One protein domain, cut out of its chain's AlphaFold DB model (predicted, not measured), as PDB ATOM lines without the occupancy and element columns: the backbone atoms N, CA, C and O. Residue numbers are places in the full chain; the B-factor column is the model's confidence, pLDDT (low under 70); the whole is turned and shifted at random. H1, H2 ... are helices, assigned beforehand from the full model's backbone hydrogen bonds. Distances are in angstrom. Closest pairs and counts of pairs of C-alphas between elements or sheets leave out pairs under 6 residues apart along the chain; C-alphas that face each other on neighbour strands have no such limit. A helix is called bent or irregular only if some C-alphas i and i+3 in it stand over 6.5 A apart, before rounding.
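What this domain is: This is residues 2 to 52 and 80 to 146 of the 301 residues of an uncharacterized protein of Beta vulgaris subsp. vulgaris (UniProt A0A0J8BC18). A long helix, H4, runs through the middle of a helical body, with H1 and H5 packed on it at steep angles and on each other, and H2 lying nearly alongside it, opposite ways. H3 is set off to one side of this body, near H1, and an unnamed arm, residues 2 to 13, leads away from the start of H1. The printed part has 118 residues with five named helices, in the order H1, H2, H3, H4, H5, and no named strand; the class is all helix. The whole is compact, with a radius of gyration of the C-alphas of 14.7 A, and the C-alphas span 46 by 35 by 27 A along their three main axes.

Where its parts are: The printed part begins at Arg 2, with its C-alpha at (355.159, 188.019, 206.874), and residues 2 to 13 hold no named element. H1 is residues 14 to 27, 20.0 A from first to last C-alpha, and begins with C-alpha 14 at (362.268, 199.679, 209.092). A short link of 10 residues leads to H2, residues 38 to 46, 11.6 A long. Residues 47 to 52 follow, then the cut, then residues 80 to 84. H3 is residues 85 to 93, 12.1 A long. A tight link of 5 residues leads on to H4, residues 99 to 119, the longest helix at 28.1 A. H4 is neither bent nor irregular, but only just: C-alphas 116 and 119 are 6.4 A apart. Another short link of 10 residues leads to H5, residues 130 to 140, 15.4 A long, which ends with C-alpha 140 at (350.629, 202.613, 209.663). H5 is irregular: its C-alphas 131 and 134 are 7.1 A apart.

How they stand to each other: H4 is the hub and touches H1, H2 and H5. H4 and H5 touch with 17 pairs of C-alphas within 8 A, the closest being those of Ala 108 and Val 136, 5.2 A apart. They run opposite ways at a steep tilt of 56 degrees. H1 touches H4 with residues 15 to 19 alone, and H4 touches H1 with residues 104 to 109 alone; the closest C-alphas are those of Ala 15 and Ile 105, 5.5 A apart. H1 and H4 run the same way at a steep tilt of 62 degrees. H1 also touches H5, opposite ways at a steep tilt of 39 degrees, with the closest C-alphas those of Cys 16 and Phe 133, 5.3 A apart. H2 touches H4 at a shallow tilt of 21 degrees, opposite ways, and their closest C-alphas are those of Ala 38 and Phe 113, 6.0 A apart. The packing is mostly crossed, with 1 of these 4 touching pairs at a shallow tilt. H1 and H2 are close but not clearly touching, with the C-alphas of Leu 26 and Ser 40 closest at 7.7 A. H3 touches no helix but is near H1, and it is only just apart from H4, at 8.2 A. H2 and H5 are apart. In H1, H2 and H3 every O i to N i+4 pair is within hydrogen-bond range; in H4 16 of 17 are, and in H5 5 of 7.

The domain as a whole: The two C-alphas farthest apart are those of Glu 7 and His 52, at 50.5 A. Residues 53 to 79 are not printed, and C-alphas 52 and 80 are 19.1 A apart across this cut, which lies in the link from H2 to H3. Of the links that are printed whole, none is long. The mean pLDDT of the printed part is 82.4; 18 residues are under 70, namely residues 2 to 12, 30 to 31, 33, 50 to 52 and 80.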
ATOM      1  N   ARG A   2     354.066 187.160 206.344       50.81
ATOM      2  CA  ARG A   2     355.159 188.019 206.874       50.81
ATOM      3  C   ARG A   2     356.389 187.955 205.964       50.81
ATOM      4  O   ARG A   2     356.760 186.854 205.564       50.81
ATOM      5  N   ALA A   3     357.015 189.098 205.684       53.00
ATOM      6  CA  ALA A   3     358.253 189.164 204.911       53.00
ATOM      7  C   ALA A   3     359.387 188.427 205.648       53.00
ATOM      8  O   ALA A   3     359.616 188.636 206.843       53.00
ATOM      9  N   ARG A   4     360.063 187.528 204.933       56.34
ATOM     10  CA  ARG A   4     361.237 186.795 205.410       56.34
ATOM     11  C   ARG A   4     362.406 187.099 204.484       56.34
ATOM     12  O   ARG A   4     362.188 187.313 203.292       56.34
ATOM     13  N   ASP A   5     363.612 187.152 205.028       61.22
ATOM     14  CA  ASP A   5     364.813 187.272 204.206       61.22
ATOM     15  C   ASP A   5     365.113 185.962 203.459       61.22
ATOM     16  O   ASP A   5     364.411 184.953 203.593       61.22
ATOM     17  N   LYS A   6     366.178 185.983 202.653       59.84
ATOM     18  CA  LYS A   6     366.648 184.819 201.889       59.84
ATOM     19  C   LYS A   6     367.112 183.657 202.786       59.84
ATOM     20  O   LYS A   6     367.238 182.543 202.295       59.84
ATOM     21  N   GLU A   7     367.324 183.906 204.079       60.88
ATOM     22  CA  GLU A   7     367.710 182.930 205.107       60.88
ATOM     23  C   GLU A   7     366.498 182.439 205.925       60.88
ATOM     24  O   GLU A   7     366.636 181.619 206.832       60.88
ATOM     25  N   GLY A   8     365.292 182.930 205.625       50.12
ATOM     26  CA  GLY A   8     364.063 182.583 206.330       50.12
ATOM     27  C   GLY A   8     363.858 183.300 207.671       50.12
ATOM     28  O   GLY A   8     362.870 182.996 208.356       50.12
ATOM     29  N   LYS A   9     364.720 184.255 208.052       53.41
ATOM     30  CA  LYS A   9     364.538 185.093 209.247       53.41
ATOM     31  C   LYS A   9     363.469 186.145 209.002       53.41
ATOM     32  O   LYS A   9     363.252 186.630 207.892       53.41
ATOM     33  N   ARG A  10     362.762 186.487 210.077       59.31
ATOM     34  CA  ARG A  10     361.725 187.520 210.053       59.31
ATOM     35  C   ARG A  10     362.393 188.877 209.869       59.31
ATOM     36  O   ARG A  10     363.188 189.271 210.715       59.31
ATOM     37  N   LEU A  11     362.039 189.578 208.797       60.62
ATOM     38  CA  LEU A  11     362.462 190.959 208.602       60.62
ATOM     39  C   LEU A  11     361.537 191.859 209.420       60.62
ATOM     40  O   LEU A  11     360.328 191.902 209.177       60.62
ATOM     41  N   LEU A  12     362.100 192.549 210.410       66.50
ATOM     42  CA  LEU A  12     361.426 193.668 211.058       66.50
ATOM     43  C   LEU A  12     361.245 194.778 210.021       66.50
ATOM     44  O   LEU A  12     362.108 195.009 209.176       66.50
ATOM     45  N   SER A  13     360.095 195.452 210.042       76.38
ATOM     46  CA  SER A  13     359.934 196.633 209.198       76.38
ATOM     47  C   SER A  13     360.886 197.730 209.682       76.38
ATOM     48  O   SER A  13     361.109 197.871 210.884       76.38
ATOM     49  N   GLN A  14     361.391 198.551 208.755       80.88
ATOM     50  CA  GLN A  14     362.268 199.679 209.092       80.88
ATOM     51  C   GLN A  14     361.631 200.593 210.157       80.88
ATOM     52  O   GLN A  14     362.321 201.072 211.046       80.88
ATOM     53  N   ALA A  15     360.306 200.798 210.129       83.19
ATOM     54  CA  ALA A  15     359.629 201.545 211.191       83.19
ATOM     55  C   ALA A  15     359.718 200.855 212.551       83.19
ATOM     56  O   ALA A  15     359.972 201.528 213.540       83.19
ATOM     57  N   CYS A  16     359.539 199.537 212.617       88.25
ATOM     58  CA  CYS A  16     359.634 198.809 213.876       88.25
ATOM     59  C   CYS A  16     361.027 198.974 214.505       88.25
ATOM     60  O   CYS A  16     361.129 199.309 215.683       88.25
ATOM     61  N   GLU A  17     362.093 198.833 213.709       88.62
ATOM     62  CA  GLU A  17     363.476 199.049 214.161       88.62
ATOM     63  C   GLU A  17     363.682 200.463 214.710       88.62
ATOM     64  O   GLU A  17     364.213 200.641 215.804       88.62
ATOM     65  N   VAL A  18     363.193 201.474 213.990       89.81
ATOM     66  CA  VAL A  18     363.301 202.877 214.404       89.81
ATOM     67  C   VAL A  18     362.579 203.125 215.725       89.81
ATOM     68  O   VAL A  18     363.145 203.752 216.621       89.81
ATOM     69  N   LEU A  19     361.357 202.605 215.880       92.75
ATOM     70  CA  LEU A  19     360.593 202.726 217.122       92.75
ATOM     71  C   LEU A  19     361.332 202.073 218.297       92.75
ATOM     72  O   LEU A  19     361.388 202.664 219.373       92.75
ATOM     73  N   PHE A  20     361.950 200.903 218.094       92.94
ATOM     74  CA  PHE A  20     362.782 200.260 219.116       92.94
ATOM     75  C   PHE A  20     363.986 201.113 219.508       92.94
ATOM     76  O   PHE A  20     364.251 201.272 220.700       92.94
ATOM     77  N   ILE A  21     364.701 201.688 218.540       90.75
ATOM     78  CA  ILE A  21     365.878 202.515 218.831       90.75
ATOM     79  C   ILE A  21     365.469 203.744 219.644       90.75
ATOM     80  O   ILE A  21     366.054 203.986 220.699       90.75
ATOM     81  N   PHE A  22     364.436 204.479 219.223       90.62
ATOM     82  CA  PHE A  22     363.952 205.641 219.975       90.62
ATOM     83  C   PHE A  22     363.413 205.262 221.355       90.62
ATOM     84  O   PHE A  22     363.696 205.959 222.327       90.62
ATOM     85  N   TYR A  23     362.712 204.134 221.476       93.06
ATOM     86  CA  TYR A  23     362.285 203.612 222.773       93.06
ATOM     87  C   TYR A  23     363.484 203.389 223.696       93.06
ATOM     88  O   TYR A  23     363.503 203.899 224.815       93.06
ATOM     89  N   HIS A  24     364.525 202.700 223.227       90.56
ATOM     90  CA  HIS A  24     365.732 202.467 224.019       90.56
ATOM     91  C   HIS A  24     366.479 203.757 224.360       90.56
ATOM     92  O   HIS A  24     366.971 203.877 225.480       90.56
ATOM     93  N   THR A  25     366.538 204.728 223.448       88.38
ATOM     94  CA  THR A  25     367.120 206.049 223.722       88.38
ATOM     95  C   THR A  25     366.376 206.754 224.854       88.38
ATOM     96  O   THR A  25     367.011 207.195 225.806       88.38
ATOM     97  N   LEU A  26     365.041 206.772 224.820       88.62
ATOM     98  CA  LEU A  26     364.213 207.370 225.876       88.62
ATOM     99  C   LEU A  26     364.254 206.579 227.194       88.62
ATOM    100  O   LEU A  26     364.069 207.143 228.269       88.62
ATOM    101  N   THR A  27     364.529 205.275 227.134       88.31
ATOM    102  CA  THR A  27     364.673 204.431 228.333       88.31
ATOM    103  C   THR A  27     365.986 204.704 229.075       88.31
ATOM    104  O   THR A  27     366.073 204.463 230.274       88.31
ATOM    105  N   LYS A  28     367.017 205.211 228.383       83.50
ATOM    106  CA  LYS A  28     368.302 205.591 228.998       83.50
ATOM    107  C   LYS A  28     368.220 206.883 229.818       83.50
ATOM    108  O   LYS A  28     369.168 207.186 230.538       83.50
ATOM    109  N   ASP A  29     367.121 207.630 229.720       76.69
ATOM    110  CA  ASP A  29     366.860 208.778 230.585       76.69
ATOM    111  C   ASP A  29     366.766 208.308 232.056       76.69
ATOM    112  O   ASP A  29     366.001 207.382 232.351       76.69
ATOM    113  N   PRO A  30     367.509 208.923 233.001       67.81
ATOM    114  CA  PRO A  30     367.445 208.597 234.430       67.81
ATOM    115  C   PRO A  30     366.028 208.614 235.032       67.81
ATOM    116  O   PRO A  30     365.782 207.959 236.052       67.81
ATOM    117  N   ASN A  31     365.103 209.351 234.410       68.56
ATOM    118  CA  ASN A  31     363.702 209.459 234.811       68.56
ATOM    119  C   ASN A  31     362.837 208.265 234.350       68.56
ATOM    120  O   ASN A  31     361.755 208.049 234.894       68.56
ATOM    121  N   SER A  32     363.317 207.434 233.419       70.12
ATOM    122  CA  SER A  32     362.574 206.331 232.778       70.12
ATOM    123  C   SER A  32     362.809 204.961 233.435       70.12
ATOM    124  O   SER A  32     362.900 203.936 232.759       70.12
ATOM    125  N   ARG A  33     362.895 204.896 234.773       69.81
ATOM    126  CA  ARG A  33     363.282 203.665 235.512       69.81
ATOM    127  C   ARG A  33     362.385 202.445 235.269       69.81
ATOM    128  O   ARG A  33     362.838 201.322 235.470       69.81
ATOM    129  N   LYS A  34     361.123 202.650 234.880       79.25
ATOM    130  CA  LYS A  34     360.137 201.581 234.632       79.25
ATOM    131  C   LYS A  34     359.830 201.365 233.143       79.25
ATOM    132  O   LYS A  34     359.011 200.517 232.812       79.25
ATOM    133  N   GLY A  35     360.494 202.105 232.254       87.81
ATOM    134  CA  GLY A  35     360.207 202.150 230.821       87.81
ATOM    135  C   GLY A  35     359.771 203.541 230.361       87.81
ATOM    136  O   GLY A  35     359.762 204.499 231.134       87.81
ATOM    137  N   VAL A  36     359.414 203.648 229.083       92.00
ATOM    138  CA  VAL A  36     359.024 204.919 228.459       92.00
ATOM    139  C   VAL A  36     357.550 205.213 228.736       92.00
ATOM    140  O   VAL A  36     356.672 204.435 228.349       92.00
ATOM    141  N   SER A  37     357.269 206.341 229.389       92.19
ATOM    142  CA  SER A  37     355.895 206.784 229.640       92.19
ATOM    143  C   SER A  37     355.239 207.301 228.361       92.19
ATOM    144  O   SER A  37     355.902 207.886 227.499       92.19
ATOM    145  N   ALA A  38     353.918 207.157 228.262       90.81
ATOM    146  CA  ALA A  38     353.118 207.734 227.186       90.81
ATOM    147  C   ALA A  38     353.385 209.236 226.987       90.81
ATOM    148  O   ALA A  38     353.412 209.708 225.853       90.81
ATOM    149  N   GLN A  39     353.640 209.964 228.080       88.81
ATOM    150  CA  GLN A  39     353.951 211.387 228.035       88.81
ATOM    151  C   GLN A  39     355.298 211.654 227.358       88.81
ATOM    152  O   GLN A  39     355.335 212.357 226.355       88.81
ATOM    153  N   SER A  40     356.375 211.021 227.840       90.56
ATOM    154  CA  SER A  40     357.716 211.171 227.249       90.56
ATOM    155  C   SER A  40     357.756 210.780 225.770       90.56
ATOM    156  O   SER A  40     358.439 211.409 224.965       90.56
ATOM    157  N   TRP A  41     356.969 209.771 225.393       93.19
ATOM    158  CA  TRP A  41     356.835 209.336 224.012       93.19
ATOM    159  C   TRP A  41     356.154 210.388 223.137       93.19
ATOM    160  O   TRP A  41     356.653 210.713 222.062       93.19
ATOM    161  N   ILE A  42     355.030 210.950 223.585       89.56
ATOM    162  CA  ILE A  42     354.328 212.000 222.841       89.56
ATOM    163  C   ILE A  42     355.148 213.283 222.766       89.56
ATOM    164  O   ILE A  42     355.201 213.890 221.697       89.56
ATOM    165  N   ASP A  43     355.828 213.672 223.842       87.38
ATOM    166  CA  ASP A  43     356.674 214.869 223.842       87.38
ATOM    167  C   ASP A  43     357.797 214.749 222.803       87.38
ATOM    168  O   ASP A  43     358.047 215.690 222.048       87.38
ATOM    169  N   PHE A  44     358.393 213.558 222.686       89.00
ATOM    170  CA  PHE A  44     359.396 213.266 221.667       89.00
ATOM    171  C   PHE A  44     358.828 213.310 220.236       89.00
ATOM    172  O   PHE A  44     359.421 213.934 219.356       89.00
ATOM    173  N   TRP A  45     357.693 212.652 219.976       88.38
ATOM    174  CA  TRP A  45     357.183 212.464 218.608       88.38
ATOM    175  C   TRP A  45     356.322 213.612 218.077       88.38
ATOM    176  O   TRP A  45     356.331 213.864 216.872       88.38
ATOM    177  N   CYS A  46     355.552 214.285 218.934       81.06
ATOM    178  CA  CYS A  46     354.633 215.339 218.512       81.06
ATOM    179  C   CYS A  46     355.296 216.717 218.499       81.06
ATOM    180  O   CYS A  46     354.933 217.511 217.637       81.06
ATOM    181  N   LYS A  47     356.243 217.009 219.412       76.94
ATOM    182  CA  LYS A  47     357.008 218.279 219.538       76.94
ATOM    183  C   LYS A  47     356.191 219.585 219.506       76.94
ATOM    184  O   LYS A  47     356.754 220.677 219.467       76.94
ATOM    185  N   GLN A  48     354.867 219.495 219.513       73.81
ATOM    186  CA  GLN A  48     353.953 220.624 219.473       73.81
ATOM    187  C   GLN A  48     353.679 221.123 220.887       73.81
ATOM    188  O   GLN A  48     353.653 220.356 221.852       73.81
ATOM    189  N   LYS A  49     353.433 222.428 221.005       70.88
ATOM    190  CA  LYS A  49     352.986 223.014 222.267       70.88
ATOM    191  C   LYS A  49     351.589 222.500 222.595       70.88
ATOM    192  O   LYS A  49     350.728 222.416 221.720       70.88
ATOM    193  N   ARG A  50     351.352 222.197 223.872       69.38
ATOM    194  CA  ARG A  50     350.006 221.883 224.357       69.38
ATOM    195  C   ARG A  50     349.109 223.101 224.143       69.38
ATOM    196  O   ARG A  50     349.400 224.177 224.651       69.38
ATOM    197  N   VAL A  51     348.041 222.908 223.373       69.62
ATOM    198  CA  VAL A  51     347.060 223.957 223.051       69.62
ATOM    199  C   VAL A  51     345.968 224.042 224.120       69.62
ATOM    200  O   VAL A  51     345.413 225.111 224.356       69.62
ATOM    201  N   HIS A  52     345.671 222.925 224.787       66.19
ATOM    202  CA  HIS A  52     344.626 222.845 225.801       66.19
ATOM    203  C   HIS A  52     345.217 222.632 227.188       66.19
ATOM    204  O   HIS A  52     346.060 221.753 227.391       66.19
ATOM    205  N   PRO A  80     355.080 222.557 210.933       67.75
ATOM    206  CA  PRO A  80     356.190 221.668 210.630       67.75
ATOM    207  C   PRO A  80     356.869 221.228 211.926       67.75
ATOM    208  O   PRO A  80     357.261 222.060 212.744       67.75
ATOM    209  N   ILE A  81     357.028 219.917 212.108       73.81
ATOM    210  CA  ILE A  81     357.797 219.380 213.229       73.81
ATOM    211  C   ILE A  81     359.264 219.766 213.022       73.81
ATOM    212  O   ILE A  81     359.892 219.348 212.045       73.81
ATOM    213  N   VAL A  82     359.807 220.555 213.948       77.56
ATOM    214  CA  VAL A  82     361.226 220.918 213.964       77.56
ATOM    215  C   VAL A  82     361.978 219.879 214.789       77.56
ATOM    216  O   VAL A  82     361.761 219.753 215.991       77.56
ATOM    217  N   TRP A  83     362.847 219.120 214.126       81.56
ATOM    218  CA  TRP A  83     363.716 218.134 214.765       81.56
ATOM    219  C   TRP A  83     365.018 218.792 215.212       81.56
ATOM    220  O   TRP A  83     365.570 219.636 214.503       81.56
ATOM    221  N   GLU A  84     365.525 218.394 216.374       83.31
ATOM    222  CA  GLU A  84     366.846 218.812 216.828       83.31
ATOM    223  C   GLU A  84     367.930 218.169 215.961       83.31
ATOM    224  O   GLU A  84     367.726 217.118 215.347       83.31
ATOM    225  N   LYS A  85     369.120 218.780 215.930       82.38
ATOM    226  CA  LYS A  85     370.230 218.299 215.096       82.38
ATOM    227  C   LYS A  85     370.582 216.838 215.398       82.38
ATOM    228  O   LYS A  85     370.646 216.038 214.477       82.38
ATOM    229  N   ALA A  86     370.700 216.479 216.677       82.19
ATOM    230  CA  ALA A  86     371.008 215.110 217.094       82.19
ATOM    231  C   ALA A  86     369.942 214.087 216.648       82.19
ATOM    232  O   ALA A  86     370.269 212.960 216.284       82.19
ATOM    233  N   GLU A  87     368.667 214.477 216.641       82.62
ATOM    234  CA  GLU A  87     367.563 213.614 216.211       82.62
ATOM    235  C   GLU A  87     367.526 213.481 214.688       82.62
ATOM    236  O   GLU A  87     367.328 212.383 214.169       82.62
ATOM    237  N   SER A  88     367.751 214.582 213.961       83.06
ATOM    238  CA  SER A  88     367.859 214.551 212.500       83.06
ATOM    239  C   SER A  88     369.041 213.693 212.058       83.06
ATOM    240  O   SER A  88     368.867 212.843 211.188       83.06
ATOM    241  N   ASP A  89     370.197 213.844 212.710       84.25
ATOM    242  CA  ASP A  89     371.388 213.027 212.463       84.25
ATOM    243  C   ASP A  89     371.085 211.537 212.706       84.25
ATOM    244  O   ASP A  89     371.524 210.673 211.946       84.25
ATOM    245  N   MET A  90     370.267 211.217 213.716       83.06
ATOM    246  CA  MET A  90     369.816 209.848 213.978       83.06
ATOM    247  C   MET A  90     368.897 209.312 212.867       83.06
ATOM    248  O   MET A  90     369.067 208.172 212.432       83.06
ATOM    249  N   PHE A  91     367.953 210.111 212.359       84.62
ATOM    250  CA  PHE A  91     367.144 209.717 211.197       84.62
ATOM    251  C   PHE A  91     368.003 209.492 209.949       84.62
ATOM    252  O   PHE A  91     367.752 208.549 209.193       84.62
ATOM    253  N   ASP A  92     369.023 210.323 209.742       84.94
ATOM    254  CA  ASP A  92     369.925 210.222 208.598       84.94
ATOM    255  C   ASP A  92     370.830 208.985 208.695       84.94
ATOM    256  O   ASP A  92     370.983 208.269 207.700       84.94
ATOM    257  N   LEU A  93     371.329 208.664 209.896       84.69
ATOM    258  CA  LEU A  93     372.067 207.428 210.187       84.69
ATOM    259  C   LEU A  93     371.229 206.176 209.889       84.69
ATOM    260  O   LEU A  93     371.748 205.187 209.377       84.69
ATOM    261  N   LEU A  94     369.922 206.230 210.156       82.62
ATOM    262  CA  LEU A  94     368.972 205.145 209.876       82.62
ATOM    263  C   LEU A  94     368.488 205.117 208.415       82.62
ATOM    264  O   LEU A  94     367.630 204.306 208.050       82.62
ATOM    265  N   GLY A  95     369.021 205.993 207.558       80.50
ATOM    266  CA  GLY A  95     368.687 206.062 206.136       80.50
ATOM    267  C   GLY A  95     367.292 206.629 205.847       80.50
ATOM    268  O   GLY A  95     366.732 206.381 204.776       80.50
ATOM    269  N   ILE A  96     366.704 207.387 206.776       81.56
ATOM    270  CA  ILE A  96     365.339 207.930 206.683       81.56
ATOM    271  C   ILE A  96     365.403 209.366 206.166       81.56
ATOM    272  O   ILE A  96     365.213 210.352 206.884       81.56
ATOM    273  N   LYS A  97     365.676 209.468 204.865       74.69
ATOM    274  CA  LYS A  97     365.866 210.753 204.180       74.69
ATOM    275  C   LYS A  97     364.566 211.378 203.675       74.69
ATOM    276  O   LYS A  97     364.498 212.589 203.505       74.69
ATOM    277  N   SER A  98     363.531 210.576 203.405       76.69
ATOM    278  CA  SER A  98     362.281 211.094 202.842       76.69
ATOM    279  C   SER A  98     361.293 211.530 203.921       76.69
ATOM    280  O   SER A  98     361.042 210.808 204.889       76.69
ATOM    281  N   VAL A  99     360.667 212.691 203.703       75.94
ATOM    282  CA  VAL A  99     359.611 213.236 204.572       75.94
ATOM    283  C   VAL A  99     358.481 212.219 204.752       75.94
ATOM    284  O   VAL A  99     358.079 211.951 205.877       75.94
ATOM    285  N   ASN A 100     358.063 211.548 203.673       76.00
ATOM    286  CA  ASN A 100     357.011 210.528 203.726       76.00
ATOM    287  C   ASN A 100     357.345 209.361 204.672       76.00
ATOM    288  O   ASN A 100     356.460 208.871 205.370       76.00
ATOM    289  N   ARG A 101     358.613 208.920 204.731       77.94
ATOM    290  CA  ARG A 101     359.024 207.862 205.670       77.94
ATOM    291  C   ARG A 101     359.020 208.358 207.112       77.94
ATOM    292  O   ARG A 101     358.607 207.605 207.987       77.94
ATOM    293  N   ARG A 102     359.423 209.611 207.356       81.25
ATOM    294  CA  ARG A 102     359.337 210.226 208.692       81.25
ATOM    295  C   ARG A 102     357.880 210.315 209.152       81.25
ATOM    296  O   ARG A 102     357.575 209.839 210.237       81.25
ATOM    297  N   THR A 103     356.974 210.783 208.292       82.12
ATOM    298  CA  THR A 103     355.528 210.828 208.576       82.12
ATOM    299  C   THR A 103     354.972 209.448 208.917       82.12
ATOM    300  O   THR A 103     354.274 209.295 209.914       82.12
ATOM    301  N   TYR A 104     355.312 208.425 208.131       84.06
ATOM    302  CA  TYR A 104     354.897 207.046 208.393       84.06
ATOM    303  C   TYR A 104     355.354 206.542 209.775       84.06
ATOM    304  O   TYR A 104     354.566 205.943 210.509       84.06
ATOM    305  N   ILE A 105     356.598 206.828 210.168       89.25
ATOM    306  CA  ILE A 105     357.131 206.447 211.484       89.25
ATOM    307  C   ILE A 105     356.427 207.221 212.603       89.25
ATOM    308  O   ILE A 105     356.047 206.616 213.603       89.25
ATOM    309  N   SER A 106     356.187 208.523 212.427       88.44
ATOM    310  CA  SER A 106     355.421 209.337 213.379       88.44
ATOM    311  C   SER A 106     353.995 208.808 213.565       88.44
ATOM    312  O   SER A 106     353.505 208.752 214.691       88.44
ATOM    313  N   VAL A 107     353.340 208.350 212.491       89.81
ATOM    314  CA  VAL A 107     352.025 207.691 212.569       89.81
ATOM    315  C   VAL A 107     352.120 206.387 213.359       89.81
ATOM    316  O   VAL A 107     351.318 206.166 214.264       89.81
ATOM    317  N   ALA A 108     353.113 205.537 213.088       93.31
ATOM    318  CA  ALA A 108     353.309 204.296 213.840       93.31
ATOM    319  C   ALA A 108     353.573 204.562 215.337       93.31
ATOM    320  O   ALA A 108     353.011 203.884 216.201       93.31
ATOM    321  N   ALA A 109     354.360 205.593 215.654       93.81
ATOM    322  CA  ALA A 109     354.608 206.039 217.019       93.81
ATOM    323  C   ALA A 109     353.325 206.525 217.707       93.81
ATOM    324  O   ALA A 109     353.050 206.109 218.837       93.81
ATOM    325  N   PHE A 110     352.505 207.328 217.026       92.94
ATOM    326  CA  PHE A 110     351.204 207.765 217.536       92.94
ATOM    327  C   PHE A 110     350.266 206.581 217.798       92.94
ATOM    328  O   PHE A 110     349.685 206.485 218.879       92.94
ATOM    329  N   ILE A 111     350.158 205.637 216.855       93.81
ATOM    330  CA  ILE A 111     349.324 204.438 217.018       93.81
ATOM    331  C   ILE A 111     349.810 203.606 218.213       93.81
ATOM    332  O   ILE A 111     348.985 203.107 218.972       93.81
ATOM    333  N   SER A 112     351.124 203.490 218.443       94.88
ATOM    334  CA  SER A 112     351.656 202.772 219.617       94.88
ATOM    335  C   SER A 112     351.223 203.403 220.937       94.88
ATOM    336  O   SER A 112     350.765 202.696 221.836       94.88
ATOM    337  N   PHE A 113     351.269 204.733 221.027       94.69
ATOM    338  CA  PHE A 113     350.746 205.475 222.166       94.69
ATOM    339  C   PHE A 113     349.241 205.261 222.332       94.69
ATOM    340  O   PHE A 113     348.787 204.950 223.435       94.69
ATOM    341  N   TRP A 114     348.480 205.378 221.242       93.50
ATOM    342  CA  TRP A 114     347.031 205.211 221.252       93.50
ATOM    343  C   TRP A 114     346.625 203.811 221.725       93.50
ATOM    344  O   TRP A 114     345.793 203.683 222.626       93.50
ATOM    345  N   LEU A 115     347.274 202.763 221.204       93.31
ATOM    346  CA  LEU A 115     347.039 201.385 221.629       93.31
ATOM    347  C   LEU A 115     347.404 201.157 223.098       93.31
ATOM    348  O   LEU A 115     346.663 200.480 223.809       93.31
ATOM    349  N   CYS A 116     348.532 201.700 223.562       92.62
ATOM    350  CA  CYS A 116     349.007 201.459 224.927       92.62
ATOM    351  C   CYS A 116     348.220 202.223 225.992       92.62
ATOM    352  O   CYS A 116     348.088 201.734 227.114       92.62
ATOM    353  N   THR A 117     347.695 203.394 225.636       91.56
ATOM    354  CA  THR A 117     347.090 204.333 226.587       91.56
ATOM    355  C   THR A 117     345.570 204.279 226.577       91.56
ATOM    356  O   THR A 117     344.949 204.346 227.635       91.56
ATOM    357  N   PHE A 118     344.967 204.164 225.392       89.31
ATOM    358  CA  PHE A 118     343.519 204.258 225.229       89.31
ATOM    359  C   PHE A 118     342.898 202.914 224.864       89.31
ATOM    360  O   PHE A 118     341.954 202.495 225.515       89.31
ATOM    361  N   VAL A 119     343.425 202.196 223.874       91.00
ATOM    362  CA  VAL A 119     342.760 200.959 223.426       91.00
ATOM    363  C   VAL A 119     342.937 199.825 224.429       91.00
ATOM    364  O   VAL A 119     341.974 199.168 224.793       91.00
ATOM    365  N   LEU A 120     344.164 199.583 224.884       90.75
ATOM    366  CA  LEU A 120     344.500 198.465 225.765       90.75
ATOM    367  C   LEU A 120     345.353 198.972 226.937       90.75
ATOM    368  O   LEU A 120     346.561 198.717 226.966       90.75
ATOM    369  N   PRO A 121     344.781 199.745 227.874       90.75
ATOM    370  CA  PRO A 121     345.501 200.158 229.072       90.75
ATOM    371  C   PRO A 121     345.769 198.939 229.970       90.75
ATOM    372  O   PRO A 121     344.892 198.105 230.155       90.75
ATOM    373  N   ASP A 122     346.980 198.839 230.526       84.94
ATOM    374  CA  ASP A 122     347.382 197.739 231.434       84.94
ATOM    375  C   ASP A 122     347.832 198.250 232.815       84.94
ATOM    376  O   ASP A 122     347.846 197.507 233.793       84.94
ATOM    377  N   SER A 123     348.192 199.531 232.930       82.62
ATOM    378  CA  SER A 123     348.649 200.119 234.189       82.62
ATOM    379  C   SER A 123     348.387 201.623 234.266       82.62
ATOM    380  O   SER A 123     348.202 202.296 233.248       82.62
ATOM    381  N   GLU A 124     348.440 202.155 235.488       82.19
ATOM    382  CA  GLU A 124     348.365 203.593 235.772       82.19
ATOM    383  C   GLU A 124     349.487 204.382 235.093       82.19
ATOM    384  O   GLU A 124     349.284 205.495 234.616       82.19
ATOM    385  N   GLU A 125     350.671 203.771 235.016       82.94
ATOM    386  CA  GLU A 125     351.894 204.387 234.505       82.94
ATOM    387  C   GLU A 125     351.848 204.641 232.992       82.94
ATOM    388  O   GLU A 125     352.696 205.369 232.474       82.94
ATOM    389  N   ARG A 126     350.859 204.067 232.283       88.00
ATOM    390  CA  ARG A 126     350.619 204.261 230.839       88.00
ATOM    391  C   ARG A 126     351.913 204.132 230.037       88.00
ATOM    392  O   ARG A 126     352.319 205.039 229.315       88.00
ATOM    393  N   LEU A 127     352.598 203.009 230.208       91.81
ATOM    394  CA  LEU A 127     353.876 202.766 229.548       91.81
ATOM    395  C   LEU A 127     353.674 202.353 228.089       91.81
ATOM    396  O   LEU A 127     352.760 201.590 227.759       91.81
ATOM    397  N   ILE A 128     354.571 202.815 227.221       93.38
ATOM    398  CA  ILE A 128     354.658 202.330 225.845       93.38
ATOM    399  C   ILE A 128     355.173 200.893 225.866       93.38
ATOM    400  O   ILE A 128     356.183 200.586 226.504       93.38
ATOM    401  N   ARG A 129     354.477 200.007 225.151       91.44
ATOM    402  CA  ARG A 129     354.805 198.582 225.069       91.44
ATOM    403  C   ARG A 129     355.484 198.276 223.734       91.44
ATOM    404  O   ARG A 129     354.798 198.278 222.705       91.44
ATOM    405  N   PRO A 130     356.783 197.926 223.723       91.62
ATOM    406  CA  PRO A 130     357.493 197.604 222.483       91.62
ATOM    407  C   PRO A 130     356.913 196.393 221.739       91.62
ATOM    408  O   PRO A 130     357.031 196.290 220.522       91.62
ATOM    409  N   SER A 131     356.201 195.506 222.447       89.06
ATOM    410  CA  SER A 131     355.456 194.386 221.855       89.06
ATOM    411  C   SER A 131     354.388 194.819 220.840       89.06
ATOM    412  O   SER A 131     353.955 194.003 220.028       89.06
ATOM    413  N   THR A 132     353.986 196.095 220.840       91.12
ATOM    414  CA  THR A 132     353.041 196.652 219.863       91.12
ATOM    415  C   THR A 132     353.703 197.120 218.561       91.12
ATOM    416  O   THR A 132     353.005 197.245 217.558       91.12
ATOM    417  N   PHE A 133     355.027 197.329 218.525       93.12
ATOM    418  CA  PHE A 133     355.720 198.015 217.422       93.12
ATOM    419  C   PHE A 133     355.578 197.328 216.058       93.12
ATOM    420  O   PHE A 133     355.406 198.002 215.042       93.12
ATOM    421  N   GLU A 134     355.559 195.994 216.022       89.94
ATOM    422  CA  GLU A 134     355.337 195.255 214.770       89.94
ATOM    423  C   GLU A 134     353.928 195.530 214.216       89.94
ATOM    424  O   GLU A 134     353.765 195.847 213.038       89.94
ATOM    425  N   ILE A 135     352.909 195.461 215.076       89.56
ATOM    426  CA  ILE A 135     351.508 195.634 214.678       89.56
ATOM    427  C   ILE A 135     351.227 197.082 214.277       89.56
ATOM    428  O   ILE A 135     350.584 197.312 213.257       89.56
ATOM    429  N   VAL A 136     351.743 198.064 215.014       92.75
ATOM    430  CA  VAL A 136     351.524 199.483 214.680       92.75
ATOM    431  C   VAL A 136     352.246 199.906 213.410       92.75
ATOM    432  O   VAL A 136     351.714 200.718 212.662       92.75
ATOM    433  N   ALA A 137     353.413 199.326 213.113       90.81
ATOM    434  CA  ALA A 137     354.082 199.556 211.840       90.81
ATOM    435  C   ALA A 137     353.250 198.996 210.672       90.81
ATOM    436  O   ALA A 137     353.129 199.646 209.633       90.81
ATOM    437  N   LEU A 138     352.629 197.824 210.848       88.38
ATOM    438  CA  LEU A 138     351.704 197.257 209.862       88.38
ATOM    439  C   LEU A 138     350.440 198.114 209.708       88.38
ATOM    440  O   LEU A 138     350.039 198.390 208.576       88.38
ATOM    441  N   MET A 139     349.858 198.586 210.815       90.25
ATOM    442  CA  MET A 139     348.707 199.500 210.807       90.25
ATOM    443  C   MET A 139     349.020 200.807 210.083       90.25
ATOM    444  O   MET A 139     348.249 201.235 209.230       90.25
ATOM    445  N   ALA A 140     350.181 201.406 210.351       89.06
ATOM    446  CA  ALA A 140     350.629 202.613 209.663       89.06
ATOM    447  C   ALA A 140     350.856 202.379 208.155       89.06
ATOM    448  O   ALA A 140     350.787 203.320 207.372       89.06
ATOM    449  N   CYS A 141     351.110 201.131 207.730       84.44
ATOM    450  CA  CYS A 141     351.191 200.743 206.317       84.44
ATOM    451  C   CYS A 141     349.813 200.488 205.685       84.44
ATOM    452  O   CYS A 141     349.754 200.089 204.526       84.44
ATOM    453  N   GLY A 142     348.721 200.659 206.434       82.56
ATOM    454  CA  GLY A 142     347.356 200.424 205.967       82.56
ATOM    455  C   GLY A 142     346.817 199.015 206.226       82.56
ATOM    456  O   GLY A 142     345.725 198.703 205.759       82.56
ATOM    457  N   HIS A 143     347.528 198.158 206.971       81.94
ATOM    458  CA  HIS A 143     346.957 196.869 207.370       81.94
ATOM    459  C   HIS A 143     345.881 197.078 208.433       81.94
ATOM    460  O   HIS A 143     346.112 197.716 209.460       81.94
ATOM    461  N   THR A 144     344.714 196.487 208.216       81.69
ATOM    462  CA  THR A 144     343.600 196.544 209.158       81.69
ATOM    463  C   THR A 144     343.674 195.382 210.146       81.69
ATOM    464  O   THR A 144     344.010 194.251 209.796       81.69
ATOM    465  N   PHE A 145     343.364 195.662 211.411       82.00
ATOM    466  CA  PHE A 145     343.267 194.658 212.467       82.00
ATOM    467  C   PHE A 145     341.969 194.875 213.238       82.00
ATOM    468  O   PHE A 145     341.624 196.010 213.567       82.00
ATOM    469  N   SER A 146     341.270 193.789 213.568       80.94
ATOM    470  CA  SER A 146     340.109 193.867 214.453       80.94
ATOM    471  C   SER A 146     340.571 194.043 215.898       80.94
ATOM    472  O   SER A 146     341.128 193.128 216.505       80.94
TER     473      SER A 146